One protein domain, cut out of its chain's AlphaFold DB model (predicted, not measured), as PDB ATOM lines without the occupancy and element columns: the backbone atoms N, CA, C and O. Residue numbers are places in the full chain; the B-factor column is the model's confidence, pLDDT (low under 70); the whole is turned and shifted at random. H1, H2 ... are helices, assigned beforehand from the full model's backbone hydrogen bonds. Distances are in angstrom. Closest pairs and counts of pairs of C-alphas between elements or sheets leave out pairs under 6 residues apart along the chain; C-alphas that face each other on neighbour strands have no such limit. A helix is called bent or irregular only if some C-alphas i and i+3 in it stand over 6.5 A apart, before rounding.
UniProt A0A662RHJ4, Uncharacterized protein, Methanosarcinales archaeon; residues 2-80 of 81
ATOM      1  N   GLU A   2     -34.891   9.866  12.544       63.28
ATOM      2  CA  GLU A   2     -33.550   9.253  12.670       63.28
ATOM      3  C   GLU A   2     -32.710   9.900  13.781       63.28
ATOM      4  O   GLU A   2     -32.193   9.193  14.640       63.28
ATOM      5  N   LEU A   3     -32.749  11.232  13.877       76.94
ATOM      6  CA  LEU A   3     -32.098  11.986  14.956       76.94
ATOM      7  C   LEU A   3     -32.557  11.583  16.368       76.94
ATOM      8  O   LEU A   3     -31.763  11.635  17.297       76.94
ATOM      9  N   LEU A   4     -33.821  11.173  16.553       79.25
ATOM     10  CA  LEU A   4     -34.310  10.741  17.870       79.25
ATOM     11  C   LEU A   4     -33.652   9.418  18.268       79.25
ATOM     12  O   LEU A   4     -33.205   9.277  19.399       79.25
ATOM     13  N   LYS A   5     -33.559   8.474  17.322       77.75
ATOM     14  CA  LYS A   5     -32.916   7.174  17.538       77.75
ATOM     15  C   LYS A   5     -31.444   7.344  17.924       77.75
ATOM     16  O   LYS A   5     -30.984   6.667  18.834       77.75
ATOM     17  N   GLU A   6     -30.712   8.210  17.231       83.06
ATOM     18  CA  GLU A   6     -29.309   8.496  17.557       83.06
ATOM     19  C   GLU A   6     -29.196   9.155  18.931       83.06
ATOM     20  O   GLU A   6     -28.436   8.692  19.776       83.06
ATOM     21  N   LYS A   7     -30.043  10.156  19.204       84.81
ATOM     22  CA  LYS A   7     -29.986  10.931  20.445       84.81
ATOM     23  C   LYS A   7     -30.211  10.093  21.700       84.81
ATOM     24  O   LYS A   7     -29.555  10.343  22.704       84.81
ATOM     25  N   VAL A   8     -31.125   9.120  21.661       82.62
ATOM     26  CA  VAL A   8     -31.415   8.248  22.820       82.62
ATOM     27  C   VAL A   8     -30.327   7.201  23.087       82.62
ATOM     28  O   VAL A   8     -30.320   6.606  24.158       82.62
ATOM     29  N   GLN A   9     -29.420   6.979  22.132       80.50
ATOM     30  CA  GLN A   9     -28.279   6.066  22.269       80.50
ATOM     31  C   GLN A   9     -27.003   6.769  22.749       80.50
ATOM     32  O   GLN A   9     -26.026   6.096  23.059       80.50
ATOM     33  N   GLU A  10     -26.980   8.101  22.791       85.19
ATOM     34  CA  GLU A  10     -25.805   8.846  23.243       85.19
ATOM     35  C   GLU A  10     -25.540   8.617  24.739       85.19
ATOM     36  O   GLU A  10     -26.453   8.701  25.566       85.19
ATOM     37  N   ASP A  11     -24.273   8.427  25.113       81.69
ATOM     38  CA  ASP A  11     -23.867   8.242  26.514       81.69
ATOM     39  C   ASP A  11     -24.347   9.385  27.417       81.69
ATOM     40  O   ASP A  11     -24.782   9.150  28.542       81.69
ATOM     41  N   ASP A  12     -24.332  10.628  26.932       82.06
ATOM     42  CA  ASP A  12     -24.813  11.787  27.692       82.06
ATOM     43  C   ASP A  12     -26.339  11.774  27.886       82.06
ATOM     44  O   ASP A  12     -26.857  12.366  28.836       82.06
ATOM     45  N   PHE A  13     -27.085  11.090  27.010       84.00
ATOM     46  CA  PHE A  13     -28.512  10.829  27.201       84.00
ATOM     47  C   PHE A  13     -28.732   9.819  28.324       84.00
ATOM     48  O   PHE A  13     -29.525  10.077  29.229       84.00
ATOM     49  N   LEU A  14     -28.005   8.702  28.286       79.88
ATOM     50  CA  LEU A  14     -28.181   7.582  29.211       79.88
ATOM     51  C   LEU A  14     -27.625   7.864  30.612       79.88
ATOM     52  O   LEU A  14     -28.195   7.427  31.608       79.88
ATOM     53  N   THR A  15     -26.515   8.596  30.701       77.31
ATOM     54  CA  THR A  15     -25.801   8.844  31.965       77.31
ATOM     55  C   THR A  15     -26.234  10.118  32.680       77.31
ATOM     56  O   THR A  15     -25.734  10.390  33.771       77.31
ATOM     57  N   ALA A  16     -27.148  10.902  32.093       72.38
ATOM     58  CA  ALA A  16     -27.653  12.147  32.679       72.38
ATOM     59  C   ALA A  16     -26.541  13.133  33.105       72.38
ATOM     60  O   ALA A  16     -26.694  13.903  34.058       72.38
ATOM     61  N   LYS A  17     -25.393  13.108  32.414       67.94
ATOM     62  CA  LYS A  17     -24.240  13.955  32.733       67.94
ATOM     63  C   LYS A  17     -24.594  15.440  32.618       67.94
ATOM     64  O   LYS A  17     -25.196  15.875  31.643       67.94
ATOM     65  N   GLY A  18     -24.153  16.227  33.603       66.69
ATOM     66  CA  GLY A  18     -24.218  17.695  33.565       66.69
ATOM     67  C   GLY A  18     -25.473  18.333  34.170       66.69
ATOM     68  O   GLY A  18     -25.568  19.554  34.168       66.69
ATOM     69  N   LEU A  19     -26.400  17.551  34.732       64.31
ATOM     70  CA  LEU A  19     -27.681  18.059  35.247       64.31
ATOM     71  C   LEU A  19     -27.659  18.576  36.694       64.31
ATOM     72  O   LEU A  19     -28.708  18.895  37.229       64.31
ATOM     73  N   GLY A  20     -26.500  18.675  37.352       62.06
ATOM     74  CA  GLY A  20     -26.392  19.371  38.646       62.06
ATOM     75  C   GLY A  20     -27.419  18.939  39.710       62.06
ATOM     76  O   GLY A  20     -27.978  19.801  40.376       62.06
ATOM     77  N   ASN A  21     -27.655  17.627  39.864       65.62
ATOM     78  CA  ASN A  21     -28.692  17.001  40.714       65.62
ATOM     79  C   ASN A  21     -30.160  17.102  40.237       65.62
ATOM     80  O   ASN A  21     -31.061  16.744  40.995       65.62
ATOM     81  N   GLU A  22     -30.439  17.520  39.006       74.31
ATOM     82  CA  GLU A  22     -31.797  17.472  38.450       74.31
ATOM     83  C   GLU A  22     -32.173  16.085  37.910       74.31
ATOM     84  O   GLU A  22     -31.325  15.278  37.513       74.31
ATOM     85  N   VAL A  23     -33.480  15.810  37.875       75.25
ATOM     86  CA  VAL A  23     -34.020  14.607  37.238       75.25
ATOM     87  C   VAL A  23     -33.883  14.762  35.715       75.25
ATOM     88  O   VAL A  23     -34.414  15.730  35.167       75.25
ATOM     89  N   PRO A  24     -33.219  13.829  35.006       77.81
ATOM     90  CA  PRO A  24     -33.025  13.888  33.558       77.81
ATOM     91  C   PRO A  24     -34.333  13.634  32.805       77.81
ATOM     92  O   PRO A  24     -34.600  12.532  32.333       77.81
ATOM     93  N   PHE A  25     -35.160  14.665  32.683       83.12
ATOM     94  CA  PHE A  25     -36.396  14.621  31.915       83.12
ATOM     95  C   PHE A  25     -36.228  15.350  30.581       83.12
ATOM     96  O   PHE A  25     -35.644  16.432  30.514       83.12
ATOM     97  N   ARG A  26     -36.734  14.752  29.499       84.56
ATOM     98  CA  ARG A  26     -36.694  15.329  28.150       84.56
ATOM     99  C   ARG A  26     -38.078  15.233  27.523       84.56
ATOM    100  O   ARG A  26     -38.692  14.171  27.552       84.56
ATOM    101  N   ILE A  27     -38.541  16.336  26.941       88.38
ATOM    102  CA  ILE A  27     -39.794  16.392  26.184       88.38
ATOM    103  C   ILE A  27     -39.456  16.338  24.700       88.38
ATOM    104  O   ILE A  27     -38.550  17.033  24.242       88.38
ATOM    105  N   PHE A  28     -40.197  15.521  23.960       88.12
ATOM    106  CA  PHE A  28     -40.183  15.514  22.505       88.12
ATOM    107  C   PHE A  28     -41.603  15.775  22.014       88.12
ATOM    108  O   PHE A  28     -42.454  14.888  22.060       88.12
ATOM    109  N   ASP A  29     -41.870  17.009  21.599       91.44
ATOM    110  CA  ASP A  29     -43.136  17.399  20.998       91.44
ATOM    111  C   ASP A  29     -43.143  17.114  19.491       91.44
ATOM    112  O   ASP A  29     -42.108  17.023  18.823       91.44
ATOM    113  N   TYR A  30     -44.340  16.932  18.942       92.06
ATOM    114  CA  TYR A  30     -44.534  16.717  17.516       92.06
ATOM    115  C   TYR A  30     -45.931  17.170  17.075       92.06
ATOM    116  O   TYR A  30     -46.875  17.130  17.866       92.06
ATOM    117  N   PRO A  31     -46.087  17.577  15.801       95.88
ATOM    118  CA  PRO A  31     -47.394  17.869  15.224       95.88
ATOM    119  C   PRO A  31     -48.340  16.659  15.329       95.88
ATOM    120  O   PRO A  31     -47.909  15.552  14.985       95.88
ATOM    121  N   PRO A  32     -49.610  16.838  15.739       94.62
ATOM    122  CA  PRO A  32     -50.555  15.735  15.938       94.62
ATOM    123  C   PRO A  32     -50.733  14.831  14.714       94.62
ATOM    124  O   PRO A  32     -50.938  13.627  14.848       94.62
ATOM    125  N   GLU A  33     -50.590  15.374  13.503       96.50
ATOM    126  CA  GLU A  33     -50.726  14.625  12.248       96.50
ATOM    127  C   GLU A  33     -49.642  13.545  12.092       96.50
ATOM    128  O   GLU A  33     -49.786  12.616  11.299       96.50
ATOM    129  N   LYS A  34     -48.544  13.655  12.851       95.25
ATOM    130  CA  LYS A  34     -47.437  12.692  12.858       95.25
ATOM    131  C   LYS A  34     -47.599  11.586  13.897       95.25
ATOM    132  O   LYS A  34     -46.706  10.749  13.993       95.25
ATOM    133  N   GLU A  35     -48.703  11.542  14.638       92.81
ATOM    134  CA  GLU A  35     -48.889  10.597  15.745       92.81
ATOM    135  C   GLU A  35     -48.638   9.139  15.349       92.81
ATOM    136  O   GLU A  35     -47.837   8.448  15.977       92.81
ATOM    137  N   LEU A  36     -49.235   8.683  14.245       93.12
ATOM    138  CA  LEU A  36     -49.044   7.307  13.775       93.12
ATOM    139  C   LEU A  36     -47.570   6.990  13.478       93.12
ATOM    140  O   LEU A  36     -47.093   5.900  13.789       93.12
ATOM    141  N   LEU A  37     -46.837   7.952  12.914       93.44
ATOM    142  CA  LEU A  37     -45.413   7.807  12.619       93.44
ATOM    143  C   LEU A  37     -44.569   7.782  13.901       93.44
ATOM    144  O   LEU A  37     -43.601   7.023  13.990       93.44
ATOM    145  N   VAL A  38     -44.905   8.621  14.882       91.88
ATOM    146  CA  VAL A  38     -44.195   8.685  16.165       91.88
ATOM    147  C   VAL A  38     -44.384   7.398  16.943       91.88
ATOM    148  O   VAL A  38     -43.385   6.811  17.358       91.88
ATOM    149  N   ARG A  39     -45.619   6.903  17.033       90.88
ATOM    150  CA  ARG A  39     -45.939   5.628  17.681       90.88
ATOM    151  C   ARG A  39     -45.103   4.475  17.121       90.88
ATOM    152  O   ARG A  39     -44.358   3.842  17.860       90.88
ATOM    153  N   GLN A  40     -45.099   4.304  15.796       91.88
ATOM    154  CA  GLN A  40     -44.270   3.289  15.124       91.88
ATOM    155  C   GLN A  40     -42.766   3.475  15.379       91.88
ATOM    156  O   GLN A  40     -41.997   2.514  15.435       91.88
ATOM    157  N   THR A  41     -42.317   4.723  15.504       90.69
ATOM    158  CA  THR A  41     -40.906   5.028  15.750       90.69
ATOM    159  C   THR A  41     -40.491   4.666  17.172       90.69
ATOM    160  O   THR A  41     -39.387   4.149  17.337       90.69
ATOM    161  N   ILE A  42     -41.352   4.885  18.171       90.50
ATOM    162  CA  ILE A  42     -41.114   4.474  19.564       90.50
ATOM    163  C   ILE A  42     -40.943   2.954  19.633       90.50
ATOM    164  O   ILE A  42     -39.932   2.489  20.160       90.50
ATOM    165  N   ASP A  43     -41.844   2.192  19.004       89.69
ATOM    166  CA  ASP A  43     -41.768   0.724  18.960       89.69
ATOM    167  C   ASP A  43     -40.456   0.238  18.330       89.69
ATOM    168  O   ASP A  43     -39.783  -0.669  18.835       89.69
ATOM    169  N   ARG A  44     -40.040   0.886  17.235       88.75
ATOM    170  CA  ARG A  44     -38.779   0.583  16.552       88.75
ATOM    171  C   ARG A  44     -37.564   0.928  17.413       88.75
ATOM    172  O   ARG A  44     -36.579   0.195  17.387       88.75
ATOM    173  N   ILE A  45     -37.582   2.054  18.122       87.00
ATOM    174  CA  ILE A  45     -36.485   2.463  19.010       87.00
ATOM    175  C   ILE A  45     -36.354   1.466  20.164       87.00
ATOM    176  O   ILE A  45     -35.260   0.947  20.368       87.00
ATOM    177  N   ALA A  46     -37.458   1.142  20.841       86.94
ATOM    178  CA  ALA A  46     -37.472   0.173  21.931       86.94
ATOM    179  C   ALA A  46     -36.950  -1.197  21.470       86.94
ATOM    180  O   ALA A  46     -36.069  -1.767  22.106       86.94
ATOM    181  N   SER A  47     -37.402  -1.671  20.303       86.06
ATOM    182  CA  SER A  47     -36.950  -2.948  19.736       86.06
ATOM    183  C   SER A  47     -35.449  -2.981  19.423       86.06
ATOM    184  O   SER A  47     -34.806  -3.993  19.666       86.06
ATOM    185  N   ASN A  48     -34.878  -1.887  18.900       82.31
ATOM    186  CA  ASN A  48     -33.444  -1.811  18.573       82.31
ATOM    187  C   ASN A  48     -32.546  -1.742  19.814       82.31
ATOM    188  O   ASN A  48     -31.371  -2.080  19.741       82.31
ATOM    189  N   LEU A  49     -33.074  -1.237  20.924       80.31
ATOM    190  CA  LEU A  49     -32.308  -1.064  22.150       80.31
ATOM    191  C   LEU A  49     -32.306  -2.321  23.031       80.31
ATOM    192  O   LEU A  49     -31.521  -2.382  23.972       80.31
ATOM    193  N   ASN A  50     -33.097  -3.345  22.694       73.81
ATOM    194  CA  ASN A  50     -33.077  -4.643  23.381       73.81
ATOM    195  C   ASN A  50     -31.699  -5.329  23.355       73.81
ATOM    196  O   ASN A  50     -31.392  -6.097  24.261       73.81
ATOM    197  N   ASP A  51     -30.865  -5.035  22.353       72.88
ATOM    198  CA  ASP A  51     -29.506  -5.583  22.236       72.88
ATOM    199  C   ASP A  51     -28.451  -4.739  22.980       72.88
ATOM    200  O   ASP A  51     -27.258  -5.049  22.956       72.88
ATOM    201  N   THR A  52     -28.867  -3.657  23.644       73.81
ATOM    202  CA  THR A  52     -27.991  -2.793  24.446       73.81
ATOM    203  C   THR A  52     -28.126  -3.117  25.936       73.81
ATOM    204  O   THR A  52     -29.171  -3.604  26.365       73.81
ATOM    205  N   PRO A  53     -27.117  -2.829  26.778       78.50
ATOM    206  CA  PRO A  53     -27.186  -3.082  28.223       78.50
ATOM    207  C   PRO A  53     -28.138  -2.125  28.978       78.50
ATOM    208  O   PRO A  53     -27.991  -1.927  30.185       78.50
ATOM    209  N   VAL A  54     -29.091  -1.499  28.284       79.25
ATOM    210  CA  VAL A  54     -30.018  -0.504  28.824       79.25
ATOM    211  C   VAL A  54     -31.394  -1.139  28.997       79.25
ATOM    212  O   VAL A  54     -31.972  -1.666  28.052       79.25
ATOM    213  N   ASN A  55     -31.957  -1.036  30.201       81.44
ATOM    214  CA  ASN A  55     -33.341  -1.433  30.451       81.44
ATOM    215  C   ASN A  55     -34.284  -0.301  30.046       81.44
ATOM    216  O   ASN A  55     -34.158   0.820  30.544       81.44
ATOM    217  N   ILE A  56     -35.252  -0.599  29.184       84.06
ATOM    218  CA  ILE A  56     -36.209   0.388  28.680       84.06
ATOM    219  C   ILE A  56     -37.612   0.005  29.108       84.06
ATOM    220  O   ILE A  56     -38.044  -1.133  28.947       84.06
ATOM    221  N   LEU A  57     -38.336   0.998  29.616       88.12
ATOM    222  CA  LEU A  57     -39.751   0.903  29.918       88.12
ATOM    223  C   LEU A  57     -40.488   1.950  29.086       88.12
ATOM    224  O   LEU A  57     -40.299   3.150  29.280       88.12
ATOM    225  N   VAL A  58     -41.327   1.488  28.163       90.19
ATOM    226  CA  VAL A  58     -42.234   2.354  27.403       90.19
ATOM    227  C   VAL A  58     -43.564   2.412  28.143       90.19
ATOM    228  O   VAL A  58     -44.153   1.375  28.447       90.19
ATOM    229  N   ILE A  59     -44.032   3.624  28.439       90.94
ATOM    230  CA  ILE A  59     -45.309   3.863  29.113       90.94
ATOM    231  C   ILE A  59     -46.168   4.733  28.205       90.94
ATOM    232  O   ILE A  59     -45.812   5.875  27.919       90.94
ATOM    233  N   ASP A  60     -47.317   4.204  27.794       91.94
ATOM    234  CA  ASP A  60     -48.389   5.006  27.220       91.94
ATOM    235  C   ASP A  60     -49.240   5.569  28.369       91.94
ATOM    236  O   ASP A  60     -49.817   4.826  29.171       91.94
ATOM    237  N   LEU A  61     -49.272   6.899  28.487       91.75
ATOM    238  CA  LEU A  61     -49.990   7.577  29.564       91.75
ATOM    239  C   LEU A  61     -51.504   7.388  29.462       91.75
ATOM    240  O   LEU A  61     -52.174   7.336  30.490       91.75
ATOM    241  N   TYR A  62     -52.045   7.282  28.249       90.56
ATOM    242  CA  TYR A  62     -53.469   7.070  28.040       90.56
ATOM    243  C   TYR A  62     -53.871   5.664  28.489       90.56
ATOM    244  O   TYR A  62     -54.785   5.523  29.298       90.56
ATOM    245  N   GLU A  63     -53.118   4.644  28.078       92.19
ATOM    246  CA  GLU A  63     -53.322   3.260  28.531       92.19
ATOM    247  C   GLU A  63     -53.166   3.120  30.048       92.19
ATOM    248  O   GLU A  63     -53.942   2.430  30.709       92.19
ATOM    249  N   MET A  64     -52.179   3.801  30.638       92.38
ATOM    250  CA  MET A  64     -52.007   3.816  32.089       92.38
ATOM    251  C   MET A  64     -53.211   4.453  32.790       92.38
ATOM    252  O   MET A  64     -53.682   3.921  33.794       92.38
ATOM    253  N   CYS A  65     -53.734   5.562  32.263       91.00
ATOM    254  CA  CYS A  65     -54.956   6.171  32.778       91.00
ATOM    255  C   CYS A  65     -56.141   5.206  32.681       91.00
ATOM    256  O   CYS A  65     -56.839   5.037  33.676       91.00
ATOM    257  N   LEU A  66     -56.343   4.538  31.541       89.56
ATOM    258  CA  LEU A  66     -57.420   3.557  31.372       89.56
ATOM    259  C   LEU A  66     -57.320   2.420  32.393       89.56
ATOM    260  O   LEU A  66     -58.290   2.168  33.099       89.56
ATOM    261  N   LYS A  67     -56.137   1.821  32.568       90.00
ATOM    262  CA  LYS A  67     -55.909   0.773  33.579       90.00
ATOM    263  C   LYS A  67     -56.215   1.255  34.994       90.00
ATOM    264  O   LYS A  67     -56.895   0.578  35.753       90.00
ATOM    265  N   LEU A  68     -55.764   2.461  35.346       88.75
ATOM    266  CA  LEU A  68     -56.062   3.056  36.651       88.75
ATOM    267  C   LEU A  68     -57.563   3.290  36.856       88.75
ATOM    268  O   LEU A  68     -58.037   3.190  37.988       88.75
ATOM    269  N   LEU A  69     -58.293   3.633  35.792       86.62
ATOM    270  CA  LEU A  69     -59.744   3.773  35.837       86.62
ATOM    271  C   LEU A  69     -60.414   2.405  35.996       86.62
ATOM    272  O   LEU A  69     -61.265   2.279  36.863       86.62
ATOM    273  N   GLU A  70     -60.018   1.385  35.236       83.88
ATOM    274  CA  GLU A  70     -60.565   0.023  35.345       83.88
ATOM    275  C   GLU A  70     -60.344  -0.589  36.735       83.88
ATOM    276  O   GLU A  70     -61.264  -1.165  37.314       83.88
ATOM    277  N   ASP A  71     -59.154  -0.398  37.307       84.31
ATOM    278  CA  ASP A  71     -58.790  -0.957  38.610       84.31
ATOM    279  C   ASP A  71     -59.493  -0.255  39.786       84.31
ATOM    280  O   ASP A  71     -59.706  -0.858  40.841       84.31
ATOM    281  N   LYS A  72     -59.821   1.039  39.651       75.56
ATOM    282  CA  LYS A  72     -60.332   1.869  40.764       75.56
ATOM    283  C   LYS A  72     -61.791   2.283  40.626       75.56
ATOM    284  O   LYS A  72     -62.408   2.663  41.623       75.56
ATOM    285  N   LEU A  73     -62.345   2.266  39.419       67.69
ATOM    286  CA  LEU A  73     -63.700   2.711  39.120       67.69
ATOM    287  C   LEU A  73     -64.468   1.580  38.446       67.69
ATOM    288  O   LEU A  73     -63.982   0.891  37.560       67.69
ATOM    289  N   TYR A  74     -65.734   1.436  38.826       70.88
ATOM    290  CA  TYR A  74     -66.664   0.617  38.061       70.88
ATOM    291  C   TYR A  74     -66.827   1.276  36.689       70.88
ATOM    292  O   TYR A  74     -67.532   2.278  36.583       70.88
ATOM    293  N   VAL A  75     -66.171   0.742  35.654       67.50
ATOM    294  CA  VAL A  75     -66.227   1.228  34.258       67.50
ATOM    295  C   VAL A  75     -67.676   1.472  33.813       67.50
ATOM    296  O   VAL A  75     -67.992   2.461  33.153       67.50
ATOM    297  N   GLU A  76     -68.592   0.631  34.297       67.31
ATOM    298  CA  GLU A  76     -70.040   0.734  34.102       67.31
ATOM    299  C   GLU A  76     -70.675   2.045  34.599       67.31
ATOM    300  O   GLU A  76     -71.732   2.436  34.107       67.31
ATOM    301  N   LYS A  77     -70.085   2.721  35.592       66.06
ATOM    302  CA  LYS A  77     -70.543   4.038  36.062       66.06
ATOM    303  C   LYS A  77     -70.068   5.171  35.161       66.06
ATOM    304  O   LYS A  77     -70.777   6.165  35.063       66.06
ATOM    305  N   ILE A  78     -68.904   5.031  34.529       69.19
ATOM    306  CA  ILE A  78     -68.348   6.053  33.633       69.19
ATOM    307  C   ILE A  78     -69.105   6.039  32.304       69.19
ATOM    308  O   ILE A  78     -69.517   7.089  31.835       69.19
ATOM    309  N   MET A  79     -69.393   4.854  31.757       70.56
ATOM    310  CA  MET A  79     -70.112   4.689  30.479       70.56
ATOM    311  C   MET A  79     -71.596   5.108  30.512       70.56
ATOM    312  O   MET A  79     -72.278   5.028  29.494       70.56
ATOM    313  N   LYS A  80     -72.128   5.498  31.679       69.19
ATOM    314  CA  LYS A  80     -73.512   5.980  31.848       69.19
ATOM    315  C   LYS A  80     -73.644   7.506  31.757       69.19
ATOM    316  O   LYS A  80     -74.772   7.996  31.828       69.19
TER     317      LYS A  80
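What this domain is: This is residues 2 to 80 of the 81 residues of an uncharacterized protein of Methanosarcinales archaeon (UniProt A0A662RHJ4). A loose, open string of helices: H1 and H2 sit near one end of the longest axis, the long H3 runs from close beside H1 toward the middle, and H4 with the short H5 reaches out to the other end. No two named helices touch. The 79 printed residues hold five named helices, H1 to H5, and no named strand: all helix, loose, radius of gyration of the C-alphas 16.8 A, spans 49 by 32 by 27 A.

Where its parts are: H1, residues 2 to 9, begins at C-alpha 2 (-33.550, 9.253, 12.670) and is 11.4 A long. H2 is residues 11 to 14, 5.1 A. H3, residues 32 to 49, is 25.6 A and irregular, with C-alphas 33 and 36 7.7 A apart. H4, residues 61 to 72, is 16.3 A. H5, residues 75 to 78, 5.3 A, ends at C-alpha 78 (-68.348, 6.053, 33.633).

How they stand to each other: H1 and H3 are close but not clearly touching, C-alphas of Lys 5 and Ile 45 closest at 6.1 A, at a steep tilt of 43 degrees, the same way. H3 and H4 are apart. In H4 every O i to N i+4 pair is within hydrogen-bond range, in H1 3 of 4, in H3 12 of 14; H2 and H5 are too short for such a pair.

The domain as a whole: The printed part has no cut. The links H2 to H3 and H3 to H4 are long. Residues 17 to 21 are among those under pLDDT 70.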